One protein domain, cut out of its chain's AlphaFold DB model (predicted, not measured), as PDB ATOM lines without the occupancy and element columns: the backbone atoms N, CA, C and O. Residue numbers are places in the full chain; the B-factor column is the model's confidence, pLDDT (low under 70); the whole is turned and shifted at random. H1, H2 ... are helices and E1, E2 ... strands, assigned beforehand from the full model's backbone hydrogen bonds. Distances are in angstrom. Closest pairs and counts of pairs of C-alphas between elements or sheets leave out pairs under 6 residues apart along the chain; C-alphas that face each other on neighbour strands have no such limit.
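This is residues 75 to 178 of the 178 residues of the protein "Glyoxalase/Bleomycin resistance protein/Dioxygenase superfamily protein" of Piscibacillus halophilus (UniProt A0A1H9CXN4). Two long helices, H2 and H3, make an open V, and the short helix H1 sits between their arms, with the small strand hairpin E3 and E4 beside H1. A second small hairpin, E1 and E2, lies far out at one end, and residues 157 to 163 stick out at the other. The 104 printed residues hold three named helices and four named strands, in the order H1 E1 E2 H2 H3 E3 E4, mostly helix; each two-stranded sheet is antiparallel. The whole is loose, with a radius of gyration of the C-alphas of 16.5 A and spans of 52 by 35 by 21 A.

E3 is residues 167 to 169 and E4 175 to 177; E1 is 92 to 94 and E2 101 to 103. H1, residues 75 to 81, begins at C-alpha 75 (31.207, -42.814, -44.030). H2, residues 111 to 128, is 24.9 A long, with a kink of 28 degrees near residue 122. H3, residues 134 to 156, is 33.4 A long and ends at C-alpha 156 (32.742, -58.522, -53.926).

In the hairpin E3 and E4, N 168 and O 176 are 3.0 A apart, within hydrogen-bond range. The closest C-alphas of H1 and E3, Ala 80 and Leu 168, are 4.8 A apart. H1 touches H2 residues 112 to 119 alone, at a shallow tilt of 13 degrees, opposite ways; the closest C-alphas, Val 75 and Leu 115, are 5.9 A apart. H1 touches H3 residues 144 to 149 alone, at a shallow tilt of 30 degrees, the same way; the closest C-alphas, Thr 76 and Glu 145, are 5.6 A apart. H2 and H3, a helical hairpin, touch with residues 119 to 127 and 134 to 141 alone, at a steep tilt of 42 degrees, opposite ways; the closest C-alphas, Ala 123 and Gly 137, are 5.0 A apart. In the hairpin E1 and E2, N 93 and O 102 are 2.9 A apart, within hydrogen-bond range. E1 is apart from H2 and H3. Each O i to N i+4 pair is within hydrogen-bond range in H1 and H3, and 12 of 14 in H2.

The C-alphas farthest apart, those of Asp 97 and Asn 160, are 52.6 A apart. The printed part has no cut and no long link. Mean pLDDT of the printed part is 87.3; residues 127 to 128 and 131 to 136 are under 70.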
ATOM      1  N   VAL A  75      29.831 -43.161 -43.617       87.62
ATOM      2  CA  VAL A  75      31.207 -42.814 -44.030       87.62
ATOM      3  C   VAL A  75      32.105 -43.997 -44.362       87.62
ATOM      4  O   VAL A  75      33.033 -43.827 -45.141       87.62
ATOM      5  N   THR A  76      31.839 -45.203 -43.848       91.44
ATOM      6  CA  THR A  76      32.637 -46.395 -44.200       91.44
ATOM      7  C   THR A  76      32.509 -46.737 -45.683       91.44
ATOM      8  O   THR A  76      33.504 -47.089 -46.308       91.44
ATOM      9  N   VAL A  77      31.319 -46.545 -46.261       89.88
ATOM     10  CA  VAL A  77      31.103 -46.679 -47.709       89.88
ATOM     11  C   VAL A  77      31.949 -45.658 -48.471       89.88
ATOM     12  O   VAL A  77      32.661 -46.018 -49.398       89.88
ATOM     13  N   LEU A  78      31.953 -44.396 -48.041       91.44
ATOM     14  CA  LEU A  78      32.744 -43.347 -48.691       91.44
ATOM     15  C   LEU A  78      34.256 -43.609 -48.580       91.44
ATOM     16  O   LEU A  78      34.970 -43.474 -49.569       91.44
ATOM     17  N   LYS A  79      34.743 -44.055 -47.416       92.88
ATOM     18  CA  LYS A  79      36.158 -44.425 -47.218       92.88
ATOM     19  C   LYS A  79      36.611 -45.561 -48.143       92.88
ATOM     20  O   LYS A  79      37.769 -45.578 -48.526       92.88
ATOM     21  N   ALA A  80      35.710 -46.471 -48.516       92.75
ATOM     22  CA  ALA A  80      36.004 -47.565 -49.442       92.75
ATOM     23  C   ALA A  80      36.138 -47.123 -50.910       92.75
ATOM     24  O   ALA A  80      36.842 -47.772 -51.679       92.75
ATOM     25  N   PHE A  81      35.456 -46.044 -51.311       90.94
ATOM     26  CA  PHE A  81      35.439 -45.563 -52.699       90.94
ATOM     27  C   PHE A  81      36.434 -44.431 -52.977       90.94
ATOM     28  O   PHE A  81      36.876 -44.270 -54.113       90.94
ATOM     29  N   PHE A  82      36.775 -43.626 -51.970       92.50
ATOM     30  CA  PHE A  82      37.647 -42.465 -52.140       92.50
ATOM     31  C   PHE A  82      39.066 -42.723 -51.630       92.50
ATOM     32  O   PHE A  82      39.287 -43.455 -50.670       92.50
ATOM     33  N   ASN A  83      40.043 -42.036 -52.229       94.31
ATOM     34  CA  ASN A  83      41.398 -41.989 -51.689       94.31
ATOM     35  C   ASN A  83      41.405 -41.198 -50.372       94.31
ATOM     36  O   ASN A  83      41.501 -39.971 -50.371       94.31
ATOM     37  N   GLU A  84      41.337 -41.910 -49.250       94.94
ATOM     38  CA  GLU A  84      41.327 -41.324 -47.907       94.94
ATOM     39  C   GLU A  84      42.532 -40.422 -47.624       94.94
ATOM     40  O   GLU A  84      42.416 -39.478 -46.845       94.94
ATOM     41  N   SER A  85      43.682 -40.699 -48.247       96.06
ATOM     42  CA  SER A  85      44.918 -39.931 -48.073       96.06
ATOM     43  C   SER A  85      44.962 -38.653 -48.911       96.06
ATOM     44  O   SER A  85      45.900 -37.871 -48.767       96.06
ATOM     45  N   PHE A  86      43.970 -38.415 -49.775       97.00
ATOM     46  CA  PHE A  86      43.895 -37.183 -50.549       97.00
ATOM     47  C   PHE A  86      43.793 -35.975 -49.614       97.00
ATOM     48  O   PHE A  86      42.895 -35.899 -48.772       97.00
ATOM     49  N   THR A  87      44.720 -35.032 -49.771       97.75
ATOM     50  CA  THR A  87      44.729 -33.771 -49.027       97.75
ATOM     51  C   THR A  87      43.746 -32.792 -49.650       97.75
ATOM     52  O   THR A  87      43.819 -32.507 -50.843       97.75
ATOM     53  N   ILE A  88      42.838 -32.260 -48.838       95.31
ATOM     54  CA  ILE A  88      41.810 -31.323 -49.287       95.31
ATOM     55  C   ILE A  88      42.469 -29.974 -49.612       95.31
ATOM     56  O   ILE A  88      43.116 -29.393 -48.736       95.31
ATOM     57  N   PRO A  89      42.324 -29.459 -50.847       96.44
ATOM     58  CA  PRO A  89      42.855 -28.154 -51.211       96.44
ATOM     59  C   PRO A  89      41.978 -27.036 -50.642       96.44
ATOM     60  O   PRO A  89      40.755 -27.136 -50.652       96.44
ATOM     61  N   ASN A  90      42.614 -25.945 -50.207       96.00
ATOM     62  CA  ASN A  90      41.952 -24.726 -49.724       96.00
ATOM     63  C   ASN A  90      40.840 -24.981 -48.678       96.00
ATOM     64  O   ASN A  90      39.711 -24.526 -48.877       96.00
ATOM     65  N   PRO A  91      41.118 -25.720 -47.584       96.88
ATOM     66  CA  PRO A  91      40.133 -25.920 -46.529       96.88
ATOM     67  C   PRO A  91      39.734 -24.579 -45.898       96.88
ATOM     68  O   PRO A  91      40.502 -23.615 -45.893       96.88
ATOM     69  N   VAL A  92      38.527 -24.537 -45.342       97.12
ATOM     70  CA  VAL A  92      37.951 -23.347 -44.710       97.12
ATOM     71  C   VAL A  92      37.405 -23.675 -43.327       97.12
ATOM     72  O   VAL A  92      37.079 -24.825 -43.031       97.12
ATOM     73  N   GLU A  93      37.279 -22.650 -42.495       95.12
ATOM     74  CA  GLU A  93      36.619 -22.696 -41.194       95.12
ATOM     75  C   GLU A  93      35.615 -21.547 -41.053       95.12
ATOM     76  O   GLU A  93      35.686 -20.550 -41.771       95.12
ATOM     77  N   ALA A  94      34.638 -21.696 -40.162       94.38
ATOM     78  CA  ALA A  94      33.654 -20.648 -39.922       94.38
ATOM     79  C   ALA A  94      34.279 -19.475 -39.145       94.38
ATOM     80  O   ALA A  94      35.096 -19.685 -38.247       94.38
ATOM     81  N   SER A  95      33.854 -18.246 -39.446       96.38
ATOM     82  CA  SER A  95      34.151 -17.084 -38.602       96.38
ATOM     83  C   SER A  95      33.551 -17.239 -37.202       96.38
ATOM     84  O   SER A  95      32.633 -18.027 -36.978       96.38
ATOM     85  N   SER A  96      34.053 -16.466 -36.237       96.06
ATOM     86  CA  SER A  96      33.616 -16.545 -34.835       96.06
ATOM     87  C   SER A  96      32.131 -16.231 -34.616       96.06
ATOM     88  O   SER A  96      31.549 -16.694 -33.640       96.06
ATOM     89  N   ASP A  97      31.517 -15.463 -35.517       95.81
ATOM     90  CA  ASP A  97      30.081 -15.167 -35.547       95.81
ATOM     91  C   ASP A  97      29.267 -16.172 -36.389       95.81
ATOM     92  O   ASP A  97      28.040 -16.098 -36.422       95.81
ATOM     93  N   GLY A  98      29.937 -17.108 -37.070       94.75
ATOM     94  CA  GLY A  98      29.325 -18.131 -37.913       94.75
ATOM     95  C   GLY A  98      28.746 -17.627 -39.238       94.75
ATOM     96  O   GLY A  98      27.980 -18.359 -39.860       94.75
ATOM     97  N   THR A  99      29.067 -16.405 -39.679       96.50
ATOM     98  CA  THR A  99      28.440 -15.791 -40.867       96.50
ATOM     99  C   THR A  99      29.281 -15.858 -42.144       96.50
ATOM    100  O   THR A  99      28.768 -15.583 -43.229       96.50
ATOM    101  N   SER A 100      30.562 -16.233 -42.053       95.44
ATOM    102  CA  SER A 100      31.486 -16.269 -43.194       95.44
ATOM    103  C   SER A 100      32.470 -17.441 -43.130       95.44
ATOM    104  O   SER A 100      32.639 -18.075 -42.088       95.44
ATOM    105  N   LEU A 101      33.110 -17.737 -44.266       97.25
ATOM    106  CA  LEU A 101      34.153 -18.756 -44.389       97.25
ATOM    107  C   LEU A 101      35.527 -18.088 -44.435       97.25
ATOM    108  O   LEU A 101      35.786 -17.241 -45.292       97.25
ATOM    109  N   LEU A 102      36.405 -18.495 -43.528       97.62
ATOM    110  CA  LEU A 102      37.789 -18.052 -43.436       97.62
ATOM    111  C   LEU A 102      38.718 -19.168 -43.940       97.62
ATOM    112  O   LEU A 102      38.410 -20.345 -43.742       97.62
ATOM    113  N   PRO A 103      39.852 -18.847 -44.585       98.06
ATOM    114  CA  PRO A 103      40.846 -19.855 -44.946       98.06
ATOM    115  C   PRO A 103      41.368 -20.584 -43.703       98.06
ATOM    116  O   PRO A 103      41.813 -19.946 -42.752       98.06
ATOM    117  N   TYR A 104      41.362 -21.914 -43.728       96.25
ATOM    118  CA  TYR A 104      41.893 -22.729 -42.641       96.25
ATOM    119  C   TYR A 104      43.420 -22.830 -42.746       96.25
ATOM    120  O   TYR A 104      43.955 -23.287 -43.758       96.25
ATOM    121  N   SER A 105      44.130 -22.434 -41.687       93.75
ATOM    122  CA  SER A 105      45.604 -22.400 -41.637       93.75
ATOM    123  C   SER A 105      46.230 -23.487 -40.759       93.75
ATOM    124  O   SER A 105      47.408 -23.396 -40.411       93.75
ATOM    125  N   GLY A 106      45.445 -24.475 -40.326       93.06
ATOM    126  CA  GLY A 106      45.933 -25.571 -39.496       93.06
ATOM    127  C   GLY A 106      46.669 -26.660 -40.284       93.06
ATOM    128  O   GLY A 106      47.126 -26.474 -41.412       93.06
ATOM    129  N   THR A 107      46.787 -27.832 -39.666       93.25
ATOM    130  CA  THR A 107      47.397 -29.022 -40.277       93.25
ATOM    131  C   THR A 107      46.603 -29.513 -41.486       93.25
ATOM    132  O   THR A 107      45.378 -29.498 -41.456       93.25
ATOM    133  N   SER A 108      47.277 -30.040 -42.510       95.50
ATOM    134  CA  SER A 108      46.631 -30.602 -43.703       95.50
ATOM    135  C   SER A 108      45.501 -31.585 -43.369       95.50
ATOM    136  O   SER A 108      45.699 -32.551 -42.633       95.50
ATOM    137  N   LEU A 109      44.323 -31.342 -43.948       94.62
ATOM    138  CA  LEU A 109      43.136 -32.179 -43.787       94.62
ATOM    139  C   LEU A 109      43.070 -33.209 -44.912       94.62
ATOM    140  O   LEU A 109      43.296 -32.878 -46.078       94.62
ATOM    141  N   THR A 110      42.749 -34.453 -44.573       96.62
ATOM    142  CA  THR A 110      42.575 -35.534 -45.547       96.62
ATOM    143  C   THR A 110      41.103 -35.891 -45.709       96.62
ATOM    144  O   THR A 110      40.312 -35.673 -44.790       96.62
ATOM    145  N   ILE A 111      40.726 -36.483 -46.849       95.19
ATOM    146  CA  ILE A 111      39.358 -36.987 -47.056       95.19
ATOM    147  C   ILE A 111      38.958 -37.950 -45.934       95.19
ATOM    148  O   ILE A 111      37.890 -37.789 -45.349       95.19
ATOM    149  N   GLY A 112      39.814 -38.915 -45.586       92.69
ATOM    150  CA  GLY A 112      39.511 -39.879 -44.522       92.69
ATOM    151  C   GLY A 112      39.312 -39.204 -43.160       92.69
ATOM    152  O   GLY A 112      38.381 -39.540 -42.425       92.69
ATOM    153  N   GLY A 113      40.142 -38.203 -42.849       89.31
ATOM    154  CA  GLY A 113      40.021 -37.405 -41.630       89.31
ATOM    155  C   GLY A 113      38.706 -36.630 -41.563       89.31
ATOM    156  O   GLY A 113      37.990 -36.727 -40.565       89.31
ATOM    157  N   GLU A 114      38.340 -35.922 -42.633       95.44
ATOM    158  CA  GLU A 114      37.110 -35.124 -42.665       95.44
ATOM    159  C   GLU A 114      35.842 -35.979 -42.737       95.44
ATOM    160  O   GLU A 114      34.830 -35.607 -42.147       95.44
ATOM    161  N   LEU A 115      35.885 -37.160 -43.359       93.75
ATOM    162  CA  LEU A 115      34.789 -38.128 -43.295       93.75
ATOM    163  C   LEU A 115      34.590 -38.658 -41.866       93.75
ATOM    164  O   LEU A 115      33.465 -38.681 -41.362       93.75
ATOM    165  N   ASN A 116      35.670 -39.024 -41.167       88.94
ATOM    166  CA  ASN A 116      35.579 -39.425 -39.760       88.94
ATOM    167  C   ASN A 116      35.075 -38.267 -38.877       88.94
ATOM    168  O   ASN A 116      34.246 -38.486 -37.986       88.94
ATOM    169  N   LYS A 117      35.517 -37.029 -39.149       88.56
ATOM    170  CA  LYS A 117      35.037 -35.815 -38.472       88.56
ATOM    171  C   LYS A 117      33.545 -35.594 -38.713       88.56
ATOM    172  O   LYS A 117      32.816 -35.380 -37.753       88.56
ATOM    173  N   LEU A 118      33.069 -35.717 -39.953       87.56
ATOM    174  CA  LEU A 118      31.654 -35.581 -40.303       87.56
ATOM    175  C   LEU A 118      30.782 -36.572 -39.525       87.56
ATOM    176  O   LEU A 118      29.822 -36.163 -38.874       87.56
ATOM    177  N   ALA A 119      31.141 -37.858 -39.538       85.62
ATOM    178  CA  ALA A 119      30.402 -38.882 -38.802       85.62
ATOM    179  C   ALA A 119      30.340 -38.573 -37.296       85.62
ATOM    180  O   ALA A 119      29.294 -38.697 -36.658       85.62
ATOM    181  N   THR A 120      31.458 -38.098 -36.751       80.19
ATOM    182  CA  THR A 120      31.596 -37.725 -35.343       80.19
ATOM    183  C   THR A 120      30.810 -36.456 -34.992       80.19
ATOM    184  O   THR A 120      30.222 -36.399 -33.914       80.19
ATOM    185  N   ASN A 121      30.750 -35.461 -35.882       82.44
ATOM    186  CA  ASN A 121      29.970 -34.234 -35.701       82.44
ATOM    187  C   ASN A 121      28.469 -34.533 -35.652       82.44
ATOM    188  O   ASN A 121      27.770 -34.017 -34.785       82.44
ATOM    189  N   ILE A 122      27.976 -35.403 -36.542       82.88
ATOM    190  CA  ILE A 122      26.567 -35.815 -36.542       82.88
ATOM    191  C   ILE A 122      26.221 -36.588 -35.266       82.88
ATOM    192  O   ILE A 122      25.194 -36.311 -34.647       82.88
ATOM    193  N   ALA A 123      27.084 -37.519 -34.841       76.50
ATOM    194  CA  ALA A 123      26.879 -38.272 -33.607       76.50
ATOM    195  C   ALA A 123      26.847 -37.348 -32.376       76.50
ATOM    196  O   ALA A 123      25.859 -37.337 -31.643       76.50
ATOM    197  N   HIS A 124      27.868 -36.508 -32.187       71.75
ATOM    198  CA  HIS A 124      27.930 -35.608 -31.032       71.75
ATOM    199  C   HIS A 124      26.897 -34.480 -31.085       71.75
ATOM    200  O   HIS A 124      26.475 -34.017 -30.034       71.75
ATOM    201  N   GLY A 125      26.422 -34.066 -32.264       76.38
ATOM    202  CA  GLY A 125      25.317 -33.108 -32.363       76.38
ATOM    203  C   GLY A 125      24.057 -33.592 -31.633       76.38
ATOM    204  O   GLY A 125      23.311 -32.792 -31.070       76.38
ATOM    205  N   ARG A 126      23.850 -34.914 -31.560       74.69
ATOM    206  CA  ARG A 126      22.761 -35.526 -30.788       74.69
ATOM    207  C   ARG A 126      23.019 -35.510 -29.278       74.69
ATOM    208  O   ARG A 126      22.073 -35.304 -28.519       74.69
ATOM    209  N   ASP A 127      24.272 -35.675 -28.859       67.62
ATOM    210  CA  ASP A 127      24.677 -35.505 -27.458       67.62
ATOM    211  C   ASP A 127      24.476 -34.049 -27.019       67.62
ATOM    212  O   ASP A 127      23.891 -33.787 -25.972       67.62
ATOM    213  N   THR A 128      24.893 -33.087 -27.853       65.06
ATOM    214  CA  THR A 128      24.703 -31.647 -27.616       65.06
ATOM    215  C   THR A 128      23.227 -31.278 -27.500       65.06
ATOM    216  O   THR A 128      22.869 -30.440 -26.676       65.06
ATOM    217  N   ALA A 129      22.356 -31.929 -28.272       71.50
ATOM    218  CA  ALA A 129      20.909 -31.762 -28.164       71.50
ATOM    219  C   ALA A 129      20.291 -32.448 -26.924       71.50
ATOM    220  O   ALA A 129      19.088 -32.320 -26.699       71.50
ATOM    221  N   GLY A 130      21.075 -33.184 -26.128       70.50
ATOM    222  CA  GLY A 130      20.619 -33.856 -24.909       70.50
ATOM    223  C   GLY A 130      19.768 -35.105 -25.149       70.50
ATOM    224  O   GLY A 130      19.045 -35.527 -24.249       70.50
ATOM    225  N   VAL A 131      19.817 -35.688 -26.353       64.19
ATOM    226  CA  VAL A 131      18.976 -36.842 -26.739       64.19
ATOM    227  C   VAL A 131      19.744 -38.157 -26.873       64.19
ATOM    228  O   VAL A 131      19.131 -39.186 -27.152       64.19
ATOM    229  N   HIS A 132      21.063 -38.127 -26.702       64.88
ATOM    230  CA  HIS A 132      21.939 -39.296 -26.710       64.88
ATOM    231  C   HIS A 132      23.090 -39.130 -25.718       64.88
ATOM    232  O   HIS A 132      23.373 -38.029 -25.242       64.88
ATOM    233  N   TRP A 133      23.732 -40.253 -25.402       64.69
ATOM    234  CA  TRP A 133      25.011 -40.279 -24.706       64.69
ATOM    235  C   TRP A 133      26.136 -40.568 -25.694       64.69
ATOM    236  O   TRP A 133      25.960 -41.352 -26.626       64.69
ATOM    237  N   ARG A 134      27.345 -40.082 -25.391       63.66
ATOM    238  CA  ARG A 134      28.560 -40.345 -26.184       63.66
ATOM    239  C   ARG A 134      28.741 -41.818 -26.559       63.66
ATOM    240  O   ARG A 134      29.202 -42.135 -27.653       63.66
ATOM    241  N   PHE A 135      28.400 -42.724 -25.643       58.81
ATOM    242  CA  PHE A 135      28.486 -44.163 -25.878       58.81
ATOM    243  C   PHE A 135      27.569 -44.630 -27.021       58.81
ATOM    244  O   PHE A 135      27.997 -45.443 -27.839       58.81
ATOM    245  N   ASP A 136      26.361 -44.072 -27.133       68.81
ATOM    246  CA  ASP A 136      25.405 -44.389 -28.199       68.81
ATOM    247  C   ASP A 136      25.988 -44.042 -29.574       68.81
ATOM    248  O   ASP A 136      25.910 -44.845 -30.507       68.81
ATOM    249  N   GLY A 137      26.621 -42.868 -29.680       71.62
ATOM    250  CA  GLY A 137      27.293 -42.417 -30.895       71.62
ATOM    251  C   GLY A 137      28.487 -43.299 -31.262       71.62
ATOM    252  O   GLY A 137      28.564 -43.802 -32.381       71.62
ATOM    253  N   VAL A 138      29.401 -43.540 -30.315       72.81
ATOM    254  CA  VAL A 138      30.623 -44.332 -30.556       72.81
ATOM    255  C   VAL A 138      30.297 -45.772 -30.959       72.81
ATOM    256  O   VAL A 138      30.831 -46.269 -31.952       72.81
ATOM    257  N   GLU A 139      29.413 -46.452 -30.229       77.69
ATOM    258  CA  GLU A 139      29.029 -47.826 -30.567       77.69
ATOM    259  C   GLU A 139      28.147 -47.893 -31.820       77.69
ATOM    260  O   GLU A 139      28.191 -48.884 -32.557       77.69
ATOM    261  N   GLY A 140      27.389 -46.831 -32.111       79.06
ATOM    262  CA  GLY A 140      26.658 -46.679 -33.365       79.06
ATOM    263  C   GLY A 140      27.584 -46.623 -34.578       79.06
ATOM    264  O   GLY A 140      27.378 -47.375 -35.531       79.06
ATOM    265  N   LEU A 141      28.649 -45.817 -34.512       82.00
ATOM    266  CA  LEU A 141      29.662 -45.725 -35.569       82.00
ATOM    267  C   LEU A 141      30.373 -47.065 -35.801       82.00
ATOM    268  O   LEU A 141      30.508 -47.494 -36.947       82.00
ATOM    269  N   LYS A 142      30.760 -47.767 -34.726       82.06
ATOM    270  CA  LYS A 142      31.375 -49.105 -34.822       82.06
ATOM    271  C   LYS A 142      30.439 -50.133 -35.450       82.06
ATOM    272  O   LYS A 142      30.887 -50.966 -36.235       82.06
ATOM    273  N   LEU A 143      29.149 -50.116 -35.099       81.56
ATOM    274  CA  LEU A 143      28.193 -51.035 -35.715       81.56
ATOM    275  C   LEU A 143      28.011 -50.722 -37.199       81.56
ATOM    276  O   LEU A 143      28.082 -51.646 -38.005       81.56
ATOM    277  N   GLY A 144      27.816 -49.448 -37.551       83.62
ATOM    278  CA  GLY A 144      27.680 -49.027 -38.942       83.62
ATOM    279  C   GLY A 144      28.889 -49.441 -39.781       83.62
ATOM    280  O   GLY A 144      28.731 -49.993 -40.867       83.62
ATOM    281  N   GLU A 145      30.101 -49.280 -39.247       90.88
ATOM    282  CA  GLU A 145      31.314 -49.751 -39.914       90.88
ATOM    283  C   GLU A 145      31.298 -51.259 -40.184       90.88
ATOM    284  O   GLU A 145      31.564 -51.667 -41.313       90.88
ATOM    285  N   ARG A 146      30.943 -52.089 -39.193       85.31
ATOM    286  CA  ARG A 146      30.844 -53.545 -39.396       85.31
ATOM    287  C   ARG A 146      29.831 -53.902 -40.479       85.31
ATOM    288  O   ARG A 146      30.131 -54.725 -41.332       85.31
ATOM    289  N   VAL A 147      28.663 -53.265 -40.465       83.81
ATOM    290  CA  VAL A 147      27.598 -53.513 -41.448       83.81
ATOM    291  C   VAL A 147      28.067 -53.170 -42.861       83.81
ATOM    292  O   VAL A 147      27.905 -53.982 -43.765       83.81
ATOM    293  N   ALA A 148      28.705 -52.012 -43.052       87.06
ATOM    294  CA  ALA A 148      29.243 -51.624 -44.355       87.06
ATOM    295  C   ALA A 148      30.324 -52.598 -44.856       87.06
ATOM    296  O   ALA A 148      30.344 -52.936 -46.036       87.06
ATOM    297  N   ILE A 149      31.194 -53.081 -43.963       90.50
ATOM    298  CA  ILE A 149      32.218 -54.076 -44.304       90.50
ATOM    299  C   ILE A 149      31.581 -55.388 -44.785       90.50
ATOM    300  O   ILE A 149      32.020 -55.926 -45.799       90.50
ATOM    301  N   GLU A 150      30.553 -55.898 -44.098       85.50
ATOM    302  CA  GLU A 150      29.873 -57.129 -44.534       85.50
ATOM    303  C   GLU A 150      29.136 -56.944 -45.870       85.50
ATOM    304  O   GLU A 150      29.189 -57.833 -46.719       85.50
ATOM    305  N   ILE A 151      28.532 -55.772 -46.112       85.06
ATOM    306  CA  ILE A 151      27.933 -55.449 -47.418       85.06
ATOM    307  C   ILE A 151      28.985 -55.533 -48.529       85.06
ATOM    308  O   ILE A 151      28.745 -56.169 -49.555       85.06
ATOM    309  N   PHE A 152      30.168 -54.940 -48.331       88.19
ATOM    310  CA  PHE A 152      31.238 -55.004 -49.328       88.19
ATOM    311  C   PHE A 152      31.741 -56.425 -49.567       88.19
ATOM    312  O   PHE A 152      31.962 -56.784 -50.720       88.19
ATOM    313  N   ARG A 153      31.853 -57.247 -48.515       87.81
ATOM    314  CA  ARG A 153      32.215 -58.667 -48.653       87.81
ATOM    315  C   ARG A 153      31.220 -59.419 -49.524       87.81
ATOM    316  O   ARG A 153      31.627 -60.188 -50.382       87.81
ATOM    317  N   ASN A 154      29.923 -59.185 -49.329       85.12
ATOM    318  CA  ASN A 154      28.899 -59.840 -50.142       85.12
ATOM    319  C   ASN A 154      28.906 -59.333 -51.589       85.12
ATOM    320  O   ASN A 154      28.785 -60.128 -52.514       85.12
ATOM    321  N   TYR A 155      29.081 -58.029 -51.811       83.81
ATOM    322  CA  TYR A 155      29.127 -57.474 -53.167       83.81
ATOM    323  C   TYR A 155      30.371 -57.882 -53.948       83.81
ATOM    324  O   TYR A 155      30.277 -58.071 -55.158       83.81
ATOM    325  N   GLN A 156      31.511 -58.067 -53.284       84.75
ATOM    326  CA  GLN A 156      32.742 -58.522 -53.926       84.75
ATOM    327  C   GLN A 156      32.549 -59.830 -54.708       84.75
ATOM    328  O   GLN A 156      33.095 -59.970 -55.798       84.75
ATOM    329  N   GLU A 157      31.720 -60.747 -54.201       85.19
ATOM    330  CA  GLU A 157      31.405 -62.025 -54.858       85.19
ATOM    331  C   GLU A 157      30.556 -61.869 -56.132       85.19
ATOM    332  O   GLU A 157      30.433 -62.809 -56.914       85.19
ATOM    333  N   THR A 158      29.960 -60.693 -56.349       88.50
ATOM    334  CA  THR A 158      29.045 -60.430 -57.471       88.50
ATOM    335  C   THR A 158      29.708 -59.741 -58.663       88.50
ATOM    336  O   THR A 158      29.114 -59.694 -59.743       88.50
ATOM    337  N   TYR A 159      30.922 -59.205 -58.498       85.94
ATOM    338  CA  TYR A 159      31.625 -58.501 -59.571       85.94
ATOM    339  C   TYR A 159      32.347 -59.478 -60.502       85.94
ATOM    340  O   TYR A 159      32.981 -60.434 -60.063       85.94
ATOM    341  N   ASN A 160      32.269 -59.216 -61.809       91.62
ATOM    342  CA  ASN A 160      32.936 -60.036 -62.827       91.62
ATOM    343  C   ASN A 160      34.335 -59.496 -63.167       91.62
ATOM    344  O   ASN A 160      35.156 -60.182 -63.783       91.62
ATOM    345  N   GLU A 161      34.600 -58.246 -62.803       90.31
ATOM    346  CA  GLU A 161      35.853 -57.547 -63.007       90.31
ATOM    347  C   GLU A 161      36.950 -58.073 -62.075       90.31
ATOM    348  O   GLU A 161      36.722 -58.406 -60.912       90.31
ATOM    349  N   LYS A 162      38.193 -58.084 -62.568       85.81
ATOM    350  CA  LYS A 162      39.359 -58.317 -61.712       85.81
ATOM    351  C   LYS A 162      39.599 -57.074 -60.866       85.81
ATOM    352  O   LYS A 162      40.133 -56.082 -61.355       85.81
ATOM    353  N   PHE A 163      39.193 -57.152 -59.610       83.94
ATOM    354  CA  PHE A 163      39.259 -56.074 -58.640       83.94
ATOM    355  C   PHE A 163      40.012 -56.557 -57.399       83.94
ATOM    356  O   PHE A 163      39.770 -57.657 -56.912       83.94
ATOM    357  N   GLU A 164      40.947 -55.746 -56.901       85.44
ATOM    358  CA  GLU A 164      41.789 -56.101 -55.745       85.44
ATOM    359  C   GLU A 164      41.057 -55.992 -54.399       85.44
ATOM    360  O   GLU A 164      41.624 -56.347 -53.368       85.44
ATOM    361  N   GLY A 165      39.807 -55.526 -54.408       88.56
ATOM    362  CA  GLY A 165      39.005 -55.345 -53.208       88.56
ATOM    363  C   GLY A 165      38.911 -53.889 -52.754       88.56
ATOM    364  O   GLY A 165      39.665 -53.009 -53.181       88.56
ATOM    365  N   PHE A 166      37.947 -53.614 -51.880       91.56
ATOM    366  CA  PHE A 166      37.745 -52.281 -51.320       91.56
ATOM    367  C   PHE A 166      38.733 -52.039 -50.186       91.56
ATOM    368  O   PHE A 166      38.707 -52.729 -49.168       91.56
ATOM    369  N   SER A 167      39.586 -51.028 -50.332       92.94
ATOM    370  CA  SER A 167      40.523 -50.616 -49.285       92.94
ATOM    371  C   SER A 167      39.944 -49.480 -48.451       92.94
ATOM    372  O   SER A 167      39.594 -48.443 -49.003       92.94
ATOM    373  N   LEU A 168      39.900 -49.642 -47.126       94.44
ATOM    374  CA  LEU A 168      39.466 -48.583 -46.209       94.44
ATOM    375  C   LEU A 168      40.180 -48.654 -44.857       94.44
ATOM    376  O   LEU A 168      40.609 -49.720 -44.406       94.44
ATOM    377  N   THR A 169      40.259 -47.513 -44.182       95.00
ATOM    378  CA  THR A 169      40.770 -47.385 -42.817       95.00
ATOM    379  C   THR A 169      39.605 -47.409 -41.837       95.00
ATOM    380  O   THR A 169      38.692 -46.579 -41.901       95.00
ATOM    381  N   ARG A 170      39.610 -48.372 -40.917       91.69
ATOM    382  CA  ARG A 170      38.599 -48.500 -39.866       91.69
ATOM    383  C   ARG A 170      38.676 -47.354 -38.859       91.69
ATOM    384  O   ARG A 170      39.686 -46.657 -38.768       91.69
ATOM    385  N   PHE A 171      37.623 -47.165 -38.067       86.50
ATOM    386  CA  PHE A 171      37.602 -46.163 -36.996       86.50
ATOM    387  C   PHE A 171      38.663 -46.407 -35.912       86.50
ATOM    388  O   PHE A 171      39.073 -45.458 -35.249       86.50
ATOM    389  N   ASP A 172      39.129 -47.646 -35.741       84.38
ATOM    390  CA  ASP A 172      40.240 -47.987 -34.841       84.38
ATOM    391  C   ASP A 172      41.634 -47.699 -35.438       84.38
ATOM    392  O   ASP A 172      42.648 -47.936 -34.783       84.38
ATOM    393  N   GLY A 173      41.695 -47.181 -36.670       86.56
ATOM    394  CA  GLY A 173      42.926 -46.871 -37.393       86.56
ATOM    395  C   GLY A 173      43.520 -48.047 -38.170       86.56
ATOM    396  O   GLY A 173      44.491 -47.858 -38.901       86.56
ATOM    397  N   THR A 174      42.957 -49.254 -38.060       92.19
ATOM    398  CA  THR A 174      43.438 -50.407 -38.827       92.19
ATOM    399  C   THR A 174      42.988 -50.316 -40.282       92.19
ATOM    400  O   THR A 174      41.831 -50.022 -40.582       92.19
ATOM    401  N   LYS A 175      43.904 -50.570 -41.220       94.81
ATOM    402  CA  LYS A 175      43.575 -50.623 -42.648       94.81
ATOM    403  C   LYS A 175      43.166 -52.037 -43.034       94.81
ATOM    404  O   LYS A 175      43.837 -52.997 -42.659       94.81
ATOM    405  N   ILE A 176      42.087 -52.157 -43.798       94.75
ATOM    406  CA  ILE A 176      41.619 -53.426 -44.352       94.75
ATOM    407  C   ILE A 176      41.464 -53.324 -45.864       94.75
ATOM    408  O   ILE A 176      41.251 -52.238 -46.401       94.75
ATOM    409  N   THR A 177      41.565 -54.468 -46.530       94.31
ATOM    410  CA  THR A 177      41.102 -54.665 -47.906       94.31
ATOM    411  C   THR A 177      40.054 -55.764 -47.867       94.31
ATOM    412  O   THR A 177      40.262 -56.773 -47.186       94.31
ATOM    413  N   ILE A 178      38.912 -55.499 -48.490       90.31
ATOM    414  CA  ILE A 178      37.776 -56.411 -48.606       90.31
ATOM    415  C   ILE A 178      37.796 -56.961 -50.016       90.31
ATOM    416  O   ILE A 178      37.449 -56.181 -50.930       90.31
TER     417      ILE A 178